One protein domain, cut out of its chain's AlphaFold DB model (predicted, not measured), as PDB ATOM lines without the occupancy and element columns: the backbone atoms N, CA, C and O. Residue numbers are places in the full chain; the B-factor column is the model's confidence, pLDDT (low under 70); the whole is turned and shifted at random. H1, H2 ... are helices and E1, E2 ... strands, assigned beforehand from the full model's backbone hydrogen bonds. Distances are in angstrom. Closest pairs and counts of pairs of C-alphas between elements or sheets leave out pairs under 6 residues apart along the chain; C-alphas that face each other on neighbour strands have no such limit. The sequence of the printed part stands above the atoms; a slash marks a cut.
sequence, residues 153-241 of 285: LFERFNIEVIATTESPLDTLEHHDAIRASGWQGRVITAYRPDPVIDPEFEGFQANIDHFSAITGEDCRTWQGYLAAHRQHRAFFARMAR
ATOM      1  N   LEU A 153     242.684 202.211 269.454       98.62
ATOM      2  CA  LEU A 153     243.503 202.676 268.333       98.62
ATOM      3  C   LEU A 153     244.983 202.791 268.704       98.62
ATOM      4  O   LEU A 153     245.830 202.399 267.908       98.62
ATOM      5  N   PHE A 154     245.302 203.279 269.905       98.69
ATOM      6  CA  PHE A 154     246.682 203.344 270.390       98.69
ATOM      7  C   PHE A 154     247.364 201.964 270.356       98.69
ATOM      8  O   PHE A 154     248.469 201.840 269.825       98.69
ATOM      9  N   GLU A 155     246.685 200.926 270.857       98.44
ATOM     10  CA  GLU A 155     247.197 199.548 270.835       98.44
ATOM     11  C   GLU A 155     247.238 198.979 269.409       98.44
ATOM     12  O   GLU A 155     248.241 198.396 268.998       98.44
ATOM     13  N   ARG A 156     246.176 199.186 268.613       98.25
ATOM     14  CA  ARG A 156     246.097 198.715 267.218       98.25
ATOM     15  C   ARG A 156     247.210 199.298 266.349       98.25
ATOM     16  O   ARG A 156     247.707 198.612 265.458       98.25
ATOM     17  N   PHE A 157     247.602 200.546 266.594       98.44
ATOM     18  CA  PHE A 157     248.704 201.204 265.894       98.44
ATOM     19  C   PHE A 157     250.087 200.856 266.459       98.44
ATOM     20  O   PHE A 157     251.080 201.391 265.970       98.44
ATOM     21  N   ASN A 158     250.172 199.950 267.441       98.44
ATOM     22  CA  ASN A 158     251.423 199.506 268.054       98.44
ATOM     23  C   ASN A 158     252.271 200.691 268.554       98.44
ATOM     24  O   ASN A 158     253.472 200.774 268.296       98.44
ATOM     25  N   ILE A 159     251.634 201.661 269.216       98.69
ATOM     26  CA  ILE A 159     252.330 202.839 269.740       98.69
ATOM     27  C   ILE A 159     253.020 202.459 271.052       98.69
ATOM     28  O   ILE A 159     252.374 202.135 272.042       98.69
ATOM     29  N   GLU A 160     254.349 202.539 271.095       97.88
ATOM     30  CA  GLU A 160     255.101 202.310 272.335       97.88
ATOM     31  C   GLU A 160     255.087 203.550 273.234       97.88
ATOM     32  O   GLU A 160     255.057 203.446 274.462       97.88
ATOM     33  N   VAL A 161     255.143 204.740 272.632       97.50
ATOM     34  CA  VAL A 161     255.092 206.018 273.342       97.50
ATOM     35  C   VAL A 161     254.576 207.125 272.434       97.50
ATOM     36  O   VAL A 161     254.987 207.228 271.278       97.50
ATOM     37  N   ILE A 162     253.723 207.988 272.987       98.12
ATOM     38  CA  ILE A 162     253.319 209.250 272.366       98.12
ATOM     39  C   ILE A 162     253.551 210.404 273.337       98.12
ATOM     40  O   ILE A 162     253.198 210.312 274.514       98.12
ATOM     41  N   ALA A 163     254.167 211.478 272.855       97.94
ATOM     42  CA  ALA A 163     254.312 212.718 273.599       97.94
ATOM     43  C   ALA A 163     253.296 213.753 273.115       97.94
ATOM     44  O   ALA A 163     253.233 214.061 271.925       97.94
ATOM     45  N   THR A 164     252.533 214.301 274.050       98.25
ATOM     46  CA  THR A 164     251.725 215.505 273.865       98.25
ATOM     47  C   THR A 164     252.557 216.738 274.244       98.25
ATOM     48  O   THR A 164     253.717 216.610 274.649       98.25
ATOM     49  N   THR A 165     252.018 217.938 274.049       97.94
ATOM     50  CA  THR A 165     252.756 219.186 274.271       97.94
ATOM     51  C   THR A 165     251.898 220.151 275.069       97.94
ATOM     52  O   THR A 165     250.889 220.629 274.558       97.94
ATOM     53  N   GLU A 166     252.334 220.470 276.283       97.88
ATOM     54  CA  GLU A 166     251.561 221.254 277.247       97.88
ATOM     55  C   GLU A 166     252.286 222.543 277.631       97.88
ATOM     56  O   GLU A 166     253.523 222.626 277.667       97.88
ATOM     57  N   SER A 167     251.478 223.552 277.933       96.94
ATOM     58  CA  SER A 167     251.902 224.814 278.517       96.94
ATOM     59  C   SER A 167     252.349 224.604 279.967       96.94
ATOM     60  O   SER A 167     251.783 223.771 280.674       96.94
ATOM     61  N   PRO A 168     253.305 225.395 280.491       96.25
ATOM     62  CA  PRO A 168     253.606 225.428 281.922       96.25
ATOM     63  C   PRO A 168     252.412 225.786 282.804       96.25
ATOM     64  O   PRO A 168     252.503 225.592 284.007       96.25
ATOM     65  N   LEU A 169     251.348 226.344 282.225       96.06
ATOM     66  CA  LEU A 169     250.132 226.728 282.935       96.06
ATOM     67  C   LEU A 169     249.112 225.583 283.042       96.06
ATOM     68  O   LEU A 169     248.111 225.732 283.739       96.06
ATOM     69  N   ASP A 170     249.348 224.459 282.358       95.50
ATOM     70  CA  ASP A 170     248.430 223.323 282.343       95.50
ATOM     71  C   ASP A 170     248.609 222.444 283.591       95.50
ATOM     72  O   ASP A 170     249.722 222.193 284.059       95.50
ATOM     73  N   THR A 171     247.502 221.909 284.110       93.94
ATOM     74  CA  THR A 171     247.487 221.086 285.335       93.94
ATOM     75  C   THR A 171     248.026 219.666 285.134       93.94
ATOM     76  O   THR A 171     248.348 218.992 286.110       93.94
ATOM     77  N   LEU A 172     248.122 219.201 283.882       95.81
ATOM     78  CA  LEU A 172     248.448 217.818 283.496       95.81
ATOM     79  C   LEU A 172     247.494 216.748 284.068       95.81
ATOM     80  O   LEU A 172     247.845 215.566 284.128       95.81
ATOM     81  N   GLU A 173     246.270 217.129 284.447       96.62
ATOM     82  CA  GLU A 173     245.289 216.229 285.073       96.62
ATOM     83  C   GLU A 173     244.961 214.994 284.216       96.62
ATOM     84  O   GLU A 173     244.753 213.896 284.735       96.62
ATOM     85  N   HIS A 174     244.955 215.142 282.889       98.12
ATOM     86  CA  HIS A 174     244.683 214.042 281.968       98.12
ATOM     87  C   HIS A 174     245.832 213.031 281.939       98.12
ATOM     88  O   HIS A 174     245.582 211.825 281.915       98.12
ATOM     89  N   HIS A 175     247.088 213.480 282.024       97.12
ATOM     90  CA  HIS A 175     248.234 212.579 282.157       97.12
ATOM     91  C   HIS A 175     248.197 211.821 283.483       97.12
ATOM     92  O   HIS A 175     248.487 210.625 283.504       97.12
ATOM     93  N   ASP A 176     247.802 212.475 284.577       95.06
ATOM     94  CA  ASP A 176     247.610 211.806 285.867       95.06
ATOM     95  C   ASP A 176     246.489 210.760 285.800       95.06
ATOM     96  O   ASP A 176     246.689 209.615 286.217       95.06
ATOM     97  N   ALA A 177     245.347 211.099 285.195       96.75
ATOM     98  CA  ALA A 177     244.231 210.175 285.006       96.75
ATOM     99  C   ALA A 177     244.626 208.944 284.173       96.75
ATOM    100  O   ALA A 177     244.281 207.816 284.531       96.75
ATOM    101  N   ILE A 178     245.402 209.129 283.098       96.50
ATOM    102  CA  ILE A 178     245.931 208.023 282.284       96.50
ATOM    103  C   ILE A 178     246.768 207.082 283.152       96.50
ATOM    104  O   ILE A 178     246.505 205.876 283.178       96.50
ATOM    105  N   ARG A 179     247.720 207.628 283.918       93.44
ATOM    106  CA  ARG A 179     248.622 206.854 284.788       93.44
ATOM    107  C   ARG A 179     247.877 206.112 285.896       93.44
ATOM    108  O   ARG A 179     248.265 204.998 286.243       93.44
ATOM    109  N   ALA A 180     246.828 206.717 286.448       94.31
ATOM    110  CA  ALA A 180     246.013 206.132 287.508       94.31
ATOM    111  C   ALA A 180     245.017 205.072 286.998       94.31
ATOM    112  O   ALA A 180     244.507 204.285 287.790       94.31
ATOM    113  N   SER A 181     244.744 205.022 285.689       95.38
ATOM    114  CA  SER A 181     243.673 204.187 285.126       95.38
ATOM    115  C   SER A 181     243.979 202.685 285.030       95.38
ATOM    116  O   SER A 181     243.085 201.905 284.709       95.38
ATOM    117  N   GLY A 182     245.232 202.265 285.237       94.31
ATOM    118  CA  GLY A 182     245.677 200.875 285.052       94.31
ATOM    119  C   GLY A 182     245.929 200.461 283.593       94.31
ATOM    120  O   GLY A 182     246.501 199.395 283.352       94.31
ATOM    121  N   TRP A 183     245.572 201.302 282.616       96.69
ATOM    122  CA  TRP A 183     245.950 201.106 281.214       96.69
ATOM    123  C   TRP A 183     247.460 201.295 281.014       96.69
ATOM    124  O   TRP A 183     248.087 202.117 281.680       96.69
ATOM    125  N   GLN A 184     248.054 200.501 280.120       94.88
ATOM    126  CA  GLN A 184     249.511 200.412 279.955       94.88
ATOM    127  C   GLN A 184     250.076 201.351 278.881       94.88
ATOM    128  O   GLN A 184     251.298 201.454 278.753       94.88
ATOM    129  N   GLY A 185     249.215 202.048 278.134       95.69
ATOM    130  CA  GLY A 185     249.639 202.991 277.108       95.69
ATOM    131  C   GLY A 185     250.469 204.138 277.676       95.69
ATOM    132  O   GLY A 185     250.167 204.721 278.722       95.69
ATOM    133  N   ARG A 186     251.557 204.468 276.979       96.12
ATOM    134  CA  ARG A 186     252.535 205.457 277.434       96.12
ATOM    135  C   ARG A 186     252.310 206.802 276.744       96.12
ATOM    136  O   ARG A 186     252.969 207.129 275.760       96.12
ATOM    137  N   VAL A 187     251.411 207.591 277.323       97.56
ATOM    138  CA  VAL A 187     251.183 208.994 276.952       97.56
ATOM    139  C   VAL A 187     251.997 209.885 277.890       97.56
ATOM    140  O   VAL A 187     251.782 209.881 279.102       97.56
ATOM    141  N   ILE A 188     252.976 210.604 277.345       97.00
ATOM    142  CA  ILE A 188     253.852 211.517 278.094       97.00
ATOM    143  C   ILE A 188     253.623 212.965 277.658       97.00
ATOM    144  O   ILE A 188     252.988 213.213 276.643       97.00
ATOM    145  N   THR A 189     254.161 213.908 278.424       97.25
ATOM    146  CA  THR A 189     254.090 215.351 278.151       97.25
ATOM    147  C   THR A 189     255.450 215.904 277.715       97.25
ATOM    148  O   THR A 189     256.501 215.392 278.126       97.25
ATOM    149  N   ALA A 190     255.432 216.976 276.925       96.75
ATOM    150  CA  ALA A 190     256.570 217.834 276.627       96.75
ATOM    151  C   ALA A 190     256.296 219.269 277.108       96.75
ATOM    152  O   ALA A 190     255.232 219.832 276.868       96.75
ATOM    153  N   TYR A 191     257.290 219.870 277.767       97.56
ATOM    154  CA  TYR A 191     257.196 221.211 278.345       97.56
ATOM    155  C   TYR A 191     257.384 222.295 277.279       97.56
ATOM    156  O   TYR A 191     258.503 222.464 276.780       97.56
ATOM    157  N   ARG A 192     256.325 223.050 276.962       97.75
ATOM    158  CA  ARG A 192     256.353 224.146 275.983       97.75
ATOM    159  C   ARG A 192     256.090 225.505 276.645       97.75
ATOM    160  O   ARG A 192     254.942 225.894 276.826       97.75
ATOM    161  N   PRO A 193     257.147 226.249 277.005       97.62
ATOM    162  CA  PRO A 193     257.031 227.467 277.804       97.62
ATOM    163  C   PRO A 193     256.709 228.752 277.026       97.62
ATOM    164  O   PRO A 193     256.826 229.826 277.610       97.62
ATOM    165  N   ASP A 194     256.314 228.674 275.751       97.62
ATOM    166  CA  ASP A 194     256.056 229.843 274.894       97.62
ATOM    167  C   ASP A 194     255.219 230.944 275.597       97.62
ATOM    168  O   ASP A 194     255.692 232.082 275.623       97.62
ATOM    169  N   PRO A 195     254.083 230.643 276.277       97.50
ATOM    170  CA  PRO A 195     253.216 231.670 276.878       97.50
ATOM    171  C   PRO A 195     253.826 232.476 278.034       97.50
ATOM    172  O   PRO A 195     253.246 233.480 278.448       97.50
ATOM    173  N   VAL A 196     254.955 232.020 278.585       97.62
ATOM    174  CA  VAL A 196     255.664 232.633 279.725       97.62
ATOM    175  C   VAL A 196     257.130 232.952 279.398       97.62
ATOM    176  O   VAL A 196     257.901 233.316 280.287       97.62
ATOM    177  N   ILE A 197     257.544 232.809 278.136       97.81
ATOM    178  CA  ILE A 197     258.872 233.223 277.659       97.81
ATOM    179  C   ILE A 197     258.763 234.358 276.652       97.81
ATOM    180  O   ILE A 197     259.552 235.293 276.740       97.81
ATOM    181  N   ASP A 198     257.831 234.270 275.704       97.31
ATOM    182  CA  ASP A 198     257.679 235.255 274.638       97.31
ATOM    183  C   ASP A 198     256.877 236.471 275.138       97.31
ATOM    184  O   ASP A 198     255.671 236.341 275.355       97.31
ATOM    185  N   PRO A 199     257.497 237.654 275.327       96.00
ATOM    186  CA  PRO A 199     256.791 238.830 275.829       96.00
ATOM    187  C   PRO A 199     255.726 239.364 274.863       96.00
ATOM    188  O   PRO A 199     254.881 240.153 275.286       96.00
ATOM    189  N   GLU A 200     255.767 238.964 273.587       97.25
ATOM    190  CA  GLU A 200     254.760 239.310 272.578       97.25
ATOM    191  C   GLU A 200     253.572 238.336 272.577       97.25
ATOM    192  O   GLU A 200     252.583 238.572 271.881       97.25
ATOM    193  N   PHE A 201     253.630 237.259 273.369       96.62
ATOM    194  CA  PHE A 201     252.521 236.325 273.502       96.62
ATOM    195  C   PHE A 201     251.289 237.028 274.086       96.62
ATOM    196  O   PHE A 201     251.368 237.768 275.072       96.62
ATOM    197  N   GLU A 202     250.121 236.781 273.496       96.00
ATOM    198  CA  GLU A 202     248.878 237.399 273.950       96.00
ATOM    199  C   GLU A 202     248.596 237.047 275.420       96.00
ATOM    200  O   GLU A 202     248.598 235.885 275.826       96.00
ATOM    201  N   GLY A 203     248.383 238.071 276.249       96.75
ATOM    202  CA  GLY A 203     248.160 237.882 277.682       96.75
ATOM    203  C   GLY A 203     249.419 237.554 278.496       96.75
ATOM    204  O   GLY A 203     249.276 237.159 279.650       96.75
ATOM    205  N   PHE A 204     250.635 237.756 277.967       97.75
ATOM    206  CA  PHE A 204     251.901 237.428 278.645       97.75
ATOM    207  C   PHE A 204     251.954 237.836 280.128       97.75
ATOM    208  O   PHE A 204     252.299 237.024 280.981       97.75
ATOM    209  N   GLN A 205     251.564 239.068 280.479       97.25
ATOM    210  CA  GLN A 205     251.588 239.516 281.881       97.25
ATOM    211  C   GLN A 205     250.652 238.694 282.778       97.25
ATOM    212  O   GLN A 205     251.053 238.278 283.864       97.25
ATOM    213  N   ALA A 206     249.437 238.405 282.305       98.00
ATOM    214  CA  ALA A 206     248.490 237.560 283.026       98.00
ATOM    215  C   ALA A 206     249.002 236.114 283.140       98.00
ATOM    216  O   ALA A 206     248.830 235.482 284.179       98.00
ATOM    217  N   ASN A 207     249.696 235.613 282.113       98.06
ATOM    218  CA  ASN A 207     250.341 234.302 282.147       98.06
ATOM    219  C   ASN A 207     251.459 234.243 283.192       98.06
ATOM    220  O   ASN A 207     251.572 233.244 283.893       98.06
ATOM    221  N   ILE A 208     252.259 235.303 283.344       98.25
ATOM    222  CA  ILE A 208     253.290 235.402 284.389       98.25
ATOM    223  C   ILE A 208     252.664 235.455 285.791       98.25
ATOM    224  O   ILE A 208     253.160 234.795 286.709       98.25
ATOM    225  N   ASP A 209     251.563 236.185 285.965       97.94
ATOM    226  CA  ASP A 209     250.838 236.231 287.240       97.94
ATOM    227  C   ASP A 209     250.218 234.859 287.576       97.94
ATOM    228  O   ASP A 209     250.346 234.374 288.703       97.94
ATOM    229  N   HIS A 210     249.634 234.169 286.589       97.94
ATOM    230  CA  HIS A 210     249.141 232.800 286.752       97.94
ATOM    231  C   HIS A 210     250.288 231.824 287.055       97.94
ATOM    232  O   HIS A 210     250.184 231.019 287.980       97.94
ATOM    233  N   PHE A 211     251.417 231.933 286.350       97.94
ATOM    234  CA  PHE A 211     252.583 231.089 286.592       97.94
ATOM    235  C   PHE A 211     253.123 231.278 288.014       97.94
ATOM    236  O   PHE A 211     253.463 230.301 288.681       97.94
ATOM    237  N   SER A 212     253.113 232.517 288.518       98.06
ATOM    238  CA  SER A 212     253.442 232.820 289.915       98.06
ATOM    239  C   SER A 212     252.489 232.112 290.879       98.06
ATOM    240  O   SER A 212     252.930 231.463 291.825       98.06
ATOM    241  N   ALA A 213     251.181 232.170 290.612       97.25
ATOM    242  CA  ALA A 213     250.167 231.552 291.462       97.25
ATOM    243  C   ALA A 213     250.298 230.021 291.544       97.25
ATOM    244  O   ALA A 213     250.218 229.466 292.640       97.25
ATOM    245  N   ILE A 214     250.536 229.333 290.421       96.12
ATOM    246  CA  ILE A 214     250.637 227.858 290.406       96.12
ATOM    247  C   ILE A 214     251.988 227.336 290.898       96.12
ATOM    248  O   ILE A 214     252.088 226.176 291.296       96.12
ATOM    249  N   THR A 215     253.031 228.167 290.876       95.44
ATOM    250  CA  THR A 215     254.367 227.784 291.364       95.44
ATOM    251  C   THR A 215     254.609 228.182 292.816       95.44
ATOM    252  O   THR A 215     255.416 227.544 293.499       95.44
ATOM    253  N   GLY A 216     253.908 229.213 293.296       96.94
ATOM    254  CA  GLY A 216     254.184 229.878 294.567       96.94
ATOM    255  C   GLY A 216     255.428 230.776 294.534       96.94
ATOM    256  O   GLY A 216     255.877 231.213 295.591       96.94
ATOM    257  N   GLU A 217     255.994 231.038 293.354       97.69
ATOM    258  CA  GLU A 217     257.201 231.848 293.154       97.69
ATOM    259  C   GLU A 217     256.839 233.234 292.602       97.69
ATOM    260  O   GLU A 217     255.940 233.362 291.774       97.69
ATOM    261  N   ASP A 218     257.568 234.286 292.986       97.38
ATOM    262  CA  ASP A 218     257.377 235.620 292.396       97.38
ATOM    263  C   ASP A 218     258.039 235.712 291.009       97.38
ATOM    264  O   ASP A 218     259.221 236.064 290.877       97.38
ATOM    265  N   CYS A 219     257.268 235.423 289.955       97.38
ATOM    266  CA  CYS A 219     257.759 235.457 288.577       97.38
ATOM    267  C   CYS A 219     257.958 236.878 288.023       97.38
ATOM    268  O   CYS A 219     258.419 237.015 286.891       97.38
ATOM    269  N   ARG A 220     257.679 237.939 288.798       95.19
ATOM    270  CA  ARG A 220     258.048 239.320 288.433       95.19
ATOM    271  C   ARG A 220     259.502 239.635 288.773       95.19
ATOM    272  O   ARG A 220     260.057 240.613 288.272       95.19
ATOM    273  N   THR A 221     260.151 238.788 289.571       97.75
ATOM    274  CA  THR A 221     261.602 238.818 289.763       97.75
ATOM    275  C   THR A 221     262.276 237.777 288.881       97.75
ATOM    276  O   THR A 221     261.785 236.665 288.705       97.75
ATOM    277  N   TRP A 222     263.470 238.093 288.378       97.94
ATOM    278  CA  TRP A 222     264.238 237.137 287.576       97.94
ATOM    279  C   TRP A 222     264.548 235.834 288.334       97.94
ATOM    280  O   TRP A 222     264.553 234.752 287.751       97.94
ATOM    281  N   GLN A 223     264.794 235.916 289.646       98.44
ATOM    282  CA  GLN A 223     265.096 234.733 290.452       98.44
ATOM    283  C   GLN A 223     263.866 233.842 290.660       98.44
ATOM    284  O   GLN A 223     263.979 232.637 290.423       98.44
ATOM    285  N   GLY A 224     262.717 234.416 291.037       98.25
ATOM    286  CA  GLY A 224     261.469 233.665 291.190       98.25
ATOM    287  C   GLY A 224     260.987 233.083 289.860       98.25
ATOM    288  O   GLY A 224     260.657 231.905 289.791       98.25
ATOM    289  N   TYR A 225     261.117 233.831 288.761       98.12
ATOM    290  CA  TYR A 225     260.847 233.341 287.405       98.12
ATOM    291  C   TYR A 225     261.656 232.080 287.048       98.12
ATOM    292  O   TYR A 225     261.119 231.067 286.592       98.12
ATOM    293  N   LEU A 226     262.970 232.091 287.305       98.56
ATOM    294  CA  LEU A 226     263.804 230.909 287.079       98.56
ATOM    295  C   LEU A 226     263.474 229.761 288.045       98.56
ATOM    296  O   LEU A 226     263.625 228.594 287.671       98.56
ATOM    297  N   ALA A 227     263.081 230.054 289.287       98.44
ATOM    298  CA  ALA A 227     262.661 229.046 290.258       98.44
ATOM    299  C   ALA A 227     261.376 228.335 289.802       98.44
ATOM    300  O   ALA A 227     261.370 227.102 289.716       98.44
ATOM    301  N   ALA A 228     260.375 229.100 289.362       98.12
ATOM    302  CA  ALA A 228     259.122 228.612 288.792       98.12
ATOM    303  C   ALA A 228     259.362 227.641 287.625       98.12
ATOM    304  O   ALA A 228     258.883 226.503 287.626       98.12
ATOM    305  N   HIS A 229     260.215 228.031 286.671       98.50
ATOM    306  CA  HIS A 229     260.598 227.163 285.557       98.50
ATOM    307  C   HIS A 229     261.278 225.866 285.999       98.50
ATOM    308  O   HIS A 229     261.000 224.802 285.440       98.50
ATOM    309  N   ARG A 230     262.189 225.910 286.978       98.31
ATOM    310  CA  ARG A 230     262.857 224.694 287.477       98.31
ATOM    311  C   ARG A 230     261.860 223.747 288.137       98.31
ATOM    312  O   ARG A 230     261.902 222.549 287.855       98.31
ATOM    313  N   GLN A 231     260.971 224.281 288.971       96.06
ATOM    314  CA  GLN A 231     259.937 223.516 289.662       96.06
ATOM    315  C   GLN A 231     259.006 222.819 288.659       96.06
ATOM    316  O   GLN A 231     258.838 221.599 288.720       96.06
ATOM    317  N   HIS A 232     258.485 223.550 287.670       95.00
ATOM    318  CA  HIS A 232     257.580 222.981 286.671       95.00
ATOM    319  C   HIS A 232     258.274 222.011 285.709       95.00
ATOM    320  O   HIS A 232     257.741 220.943 285.421       95.00
ATOM    321  N   ARG A 233     259.515 222.274 285.284       96.88
ATOM    322  CA  ARG A 233     260.278 221.288 284.494       96.88
ATOM    323  C   ARG A 233     260.493 219.981 285.262       96.88
ATOM    324  O   ARG A 233     260.440 218.910 284.663       96.88
ATOM    325  N   ALA A 234     260.712 220.046 286.578       95.44
ATOM    326  CA  ALA A 234     260.811 218.854 287.420       95.44
ATOM    327  C   ALA A 234     259.464 218.115 287.548       95.44
ATOM    328  O   ALA A 234     259.444 216.881 287.546       95.44
ATOM    329  N   PHE A 235     258.345 218.847 287.611       93.00
ATOM    330  CA  PHE A 235     256.994 218.280 287.564       93.00
ATOM    331  C   PHE A 235     256.733 217.536 286.245       93.00
ATOM    332  O   PHE A 235     256.433 216.342 286.274       93.00
ATOM    333  N   PHE A 236     256.975 218.176 285.101       94.75
ATOM    334  CA  PHE A 236     256.829 217.564 283.775       94.75
ATOM    335  C   PHE A 236     257.738 216.341 283.606       94.75
ATOM    336  O   PHE A 236     257.300 215.288 283.147       94.75
ATOM    337  N   ALA A 237     258.994 216.424 284.057       93.50
ATOM    338  CA  ALA A 237     259.907 215.284 284.034       93.50
ATOM    339  C   ALA A 237     259.388 214.109 284.879       93.50
ATOM    340  O   ALA A 237     259.559 212.951 284.500       93.50
ATOM    341  N   ARG A 238     258.730 214.373 286.018       91.19
ATOM    342  CA  ARG A 238     258.083 213.322 286.817       91.19
ATOM    343  C   ARG A 238     256.923 212.679 286.059       91.19
ATOM    344  O   ARG A 238     256.831 211.453 286.101       91.19
ATOM    345  N   MET A 239     256.115 213.473 285.362       87.38
ATOM    346  CA  MET A 239     254.978 213.003 284.566       87.38
ATOM    347  C   MET A 239     255.401 212.183 283.344       87.38
ATOM    348  O   MET A 239     254.802 211.147 283.059       87.38
ATOM    349  N   ALA A 240     256.491 212.575 282.682       85.44
ATOM    350  CA  ALA A 240     257.030 211.883 281.513       85.44
ATOM    351  C   ALA A 240     257.767 210.564 281.836       85.44
ATOM    352  O   ALA A 240     258.042 209.759 280.940       85.44
ATOM    353  N   ARG A 241     258.103 210.303 283.109       83.69
ATOM    354  CA  ARG A 241     258.683 209.012 283.519       83.69
ATOM    355  C   ARG A 241     257.637 207.913 283.429       83.69
ATOM    356  O   ARG A 241     256.503 208.107 283.853       83.69
TER     357      ARG A 241
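Overview. This is residues 153 to 241 of the 285 residues of the protein "Uronate isomerase" of Novosphingobium sp. MBES04 (UniProt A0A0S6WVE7). The model is a long, narrow body: a ribbon of two parallel strands, E1 and E2, with H2 and the last part of the long helix H5 packed on E2, each running lengthwise. H5 reaches past the strands to one end of the body, where H3 and H4 pack together and H4 is set steeply to H5; the short H1 lies at the opposite end, next to the start of E1. The printed part has 89 residues with five named helices and two named strands in the order H1 E1 H2 E2 H3 H4 H5, a mixed class of helices and strands. It is loose, with a radius of gyration of the C-alphas of 15.1 A, and its outline is only just a rod, spanning 47 by 23 by 15 A.

Arrangement. H1, residues 153 to 156, touches no helix, and a tight link of 2 residues joins it to E1, residues 159 to 166. H2, residues 173 to 180, follows, and then E2, residues 187 to 191. E1 and E2 are parallel neighbours at 34 degrees; N 164 and O 188 are 2.8 A apart and N 188 and O 162 2.9 A, both within hydrogen-bond range. E1, H2 and E2 form a strand-helix-strand unit, two parallel neighbour strands with a helix between them in the chain, and its crossover is right-handed. The closest C-alphas of H2 and E2 are those of His 175 and Val 187, 7.0 A apart. H3, residues 194 to 197, touches H4, residues 204 to 215, closest at the C-alphas of Val 196 and Ile 208, 5.9 A apart. H4 touches H5, residues 222 to 240, with residues 211 to 215 alone, closest at the C-alphas of Thr 215 and Ala 228, 5.5 A apart; they run the same way at a steep tilt of 65 degrees. The C-alphas of Ile 188 and Ala 240 are the closest of E2 and H5, 4.7 A apart. H2 and H5 are close but not clearly touching, with the C-alphas of His 175 and Met 239 7.2 A apart. Every O i to N i+4 pair is within hydrogen-bond range in H2, H4 and H5; H1 and H3 are too short for such a pair.

Along the chain. H1 begins at C-alpha 153, (243.503, 202.676, 268.333). E1 measures 19.9 A from first to last C-alpha, H2 10.4 A, E2 13.7 A, H4 16.2 A and H5 27.0 A. H5 runs from C-alpha 222 at (264.238, 237.137, 287.576) to C-alpha 240 at (257.030, 211.883, 281.513).

Size, cuts and confidence. The two C-alphas farthest apart are those of Arg 156 and Thr 221, 48.5 A. The printed part has no cut, and no link is long. Its mean pLDDT is 96.5, and no printed residue is under 70.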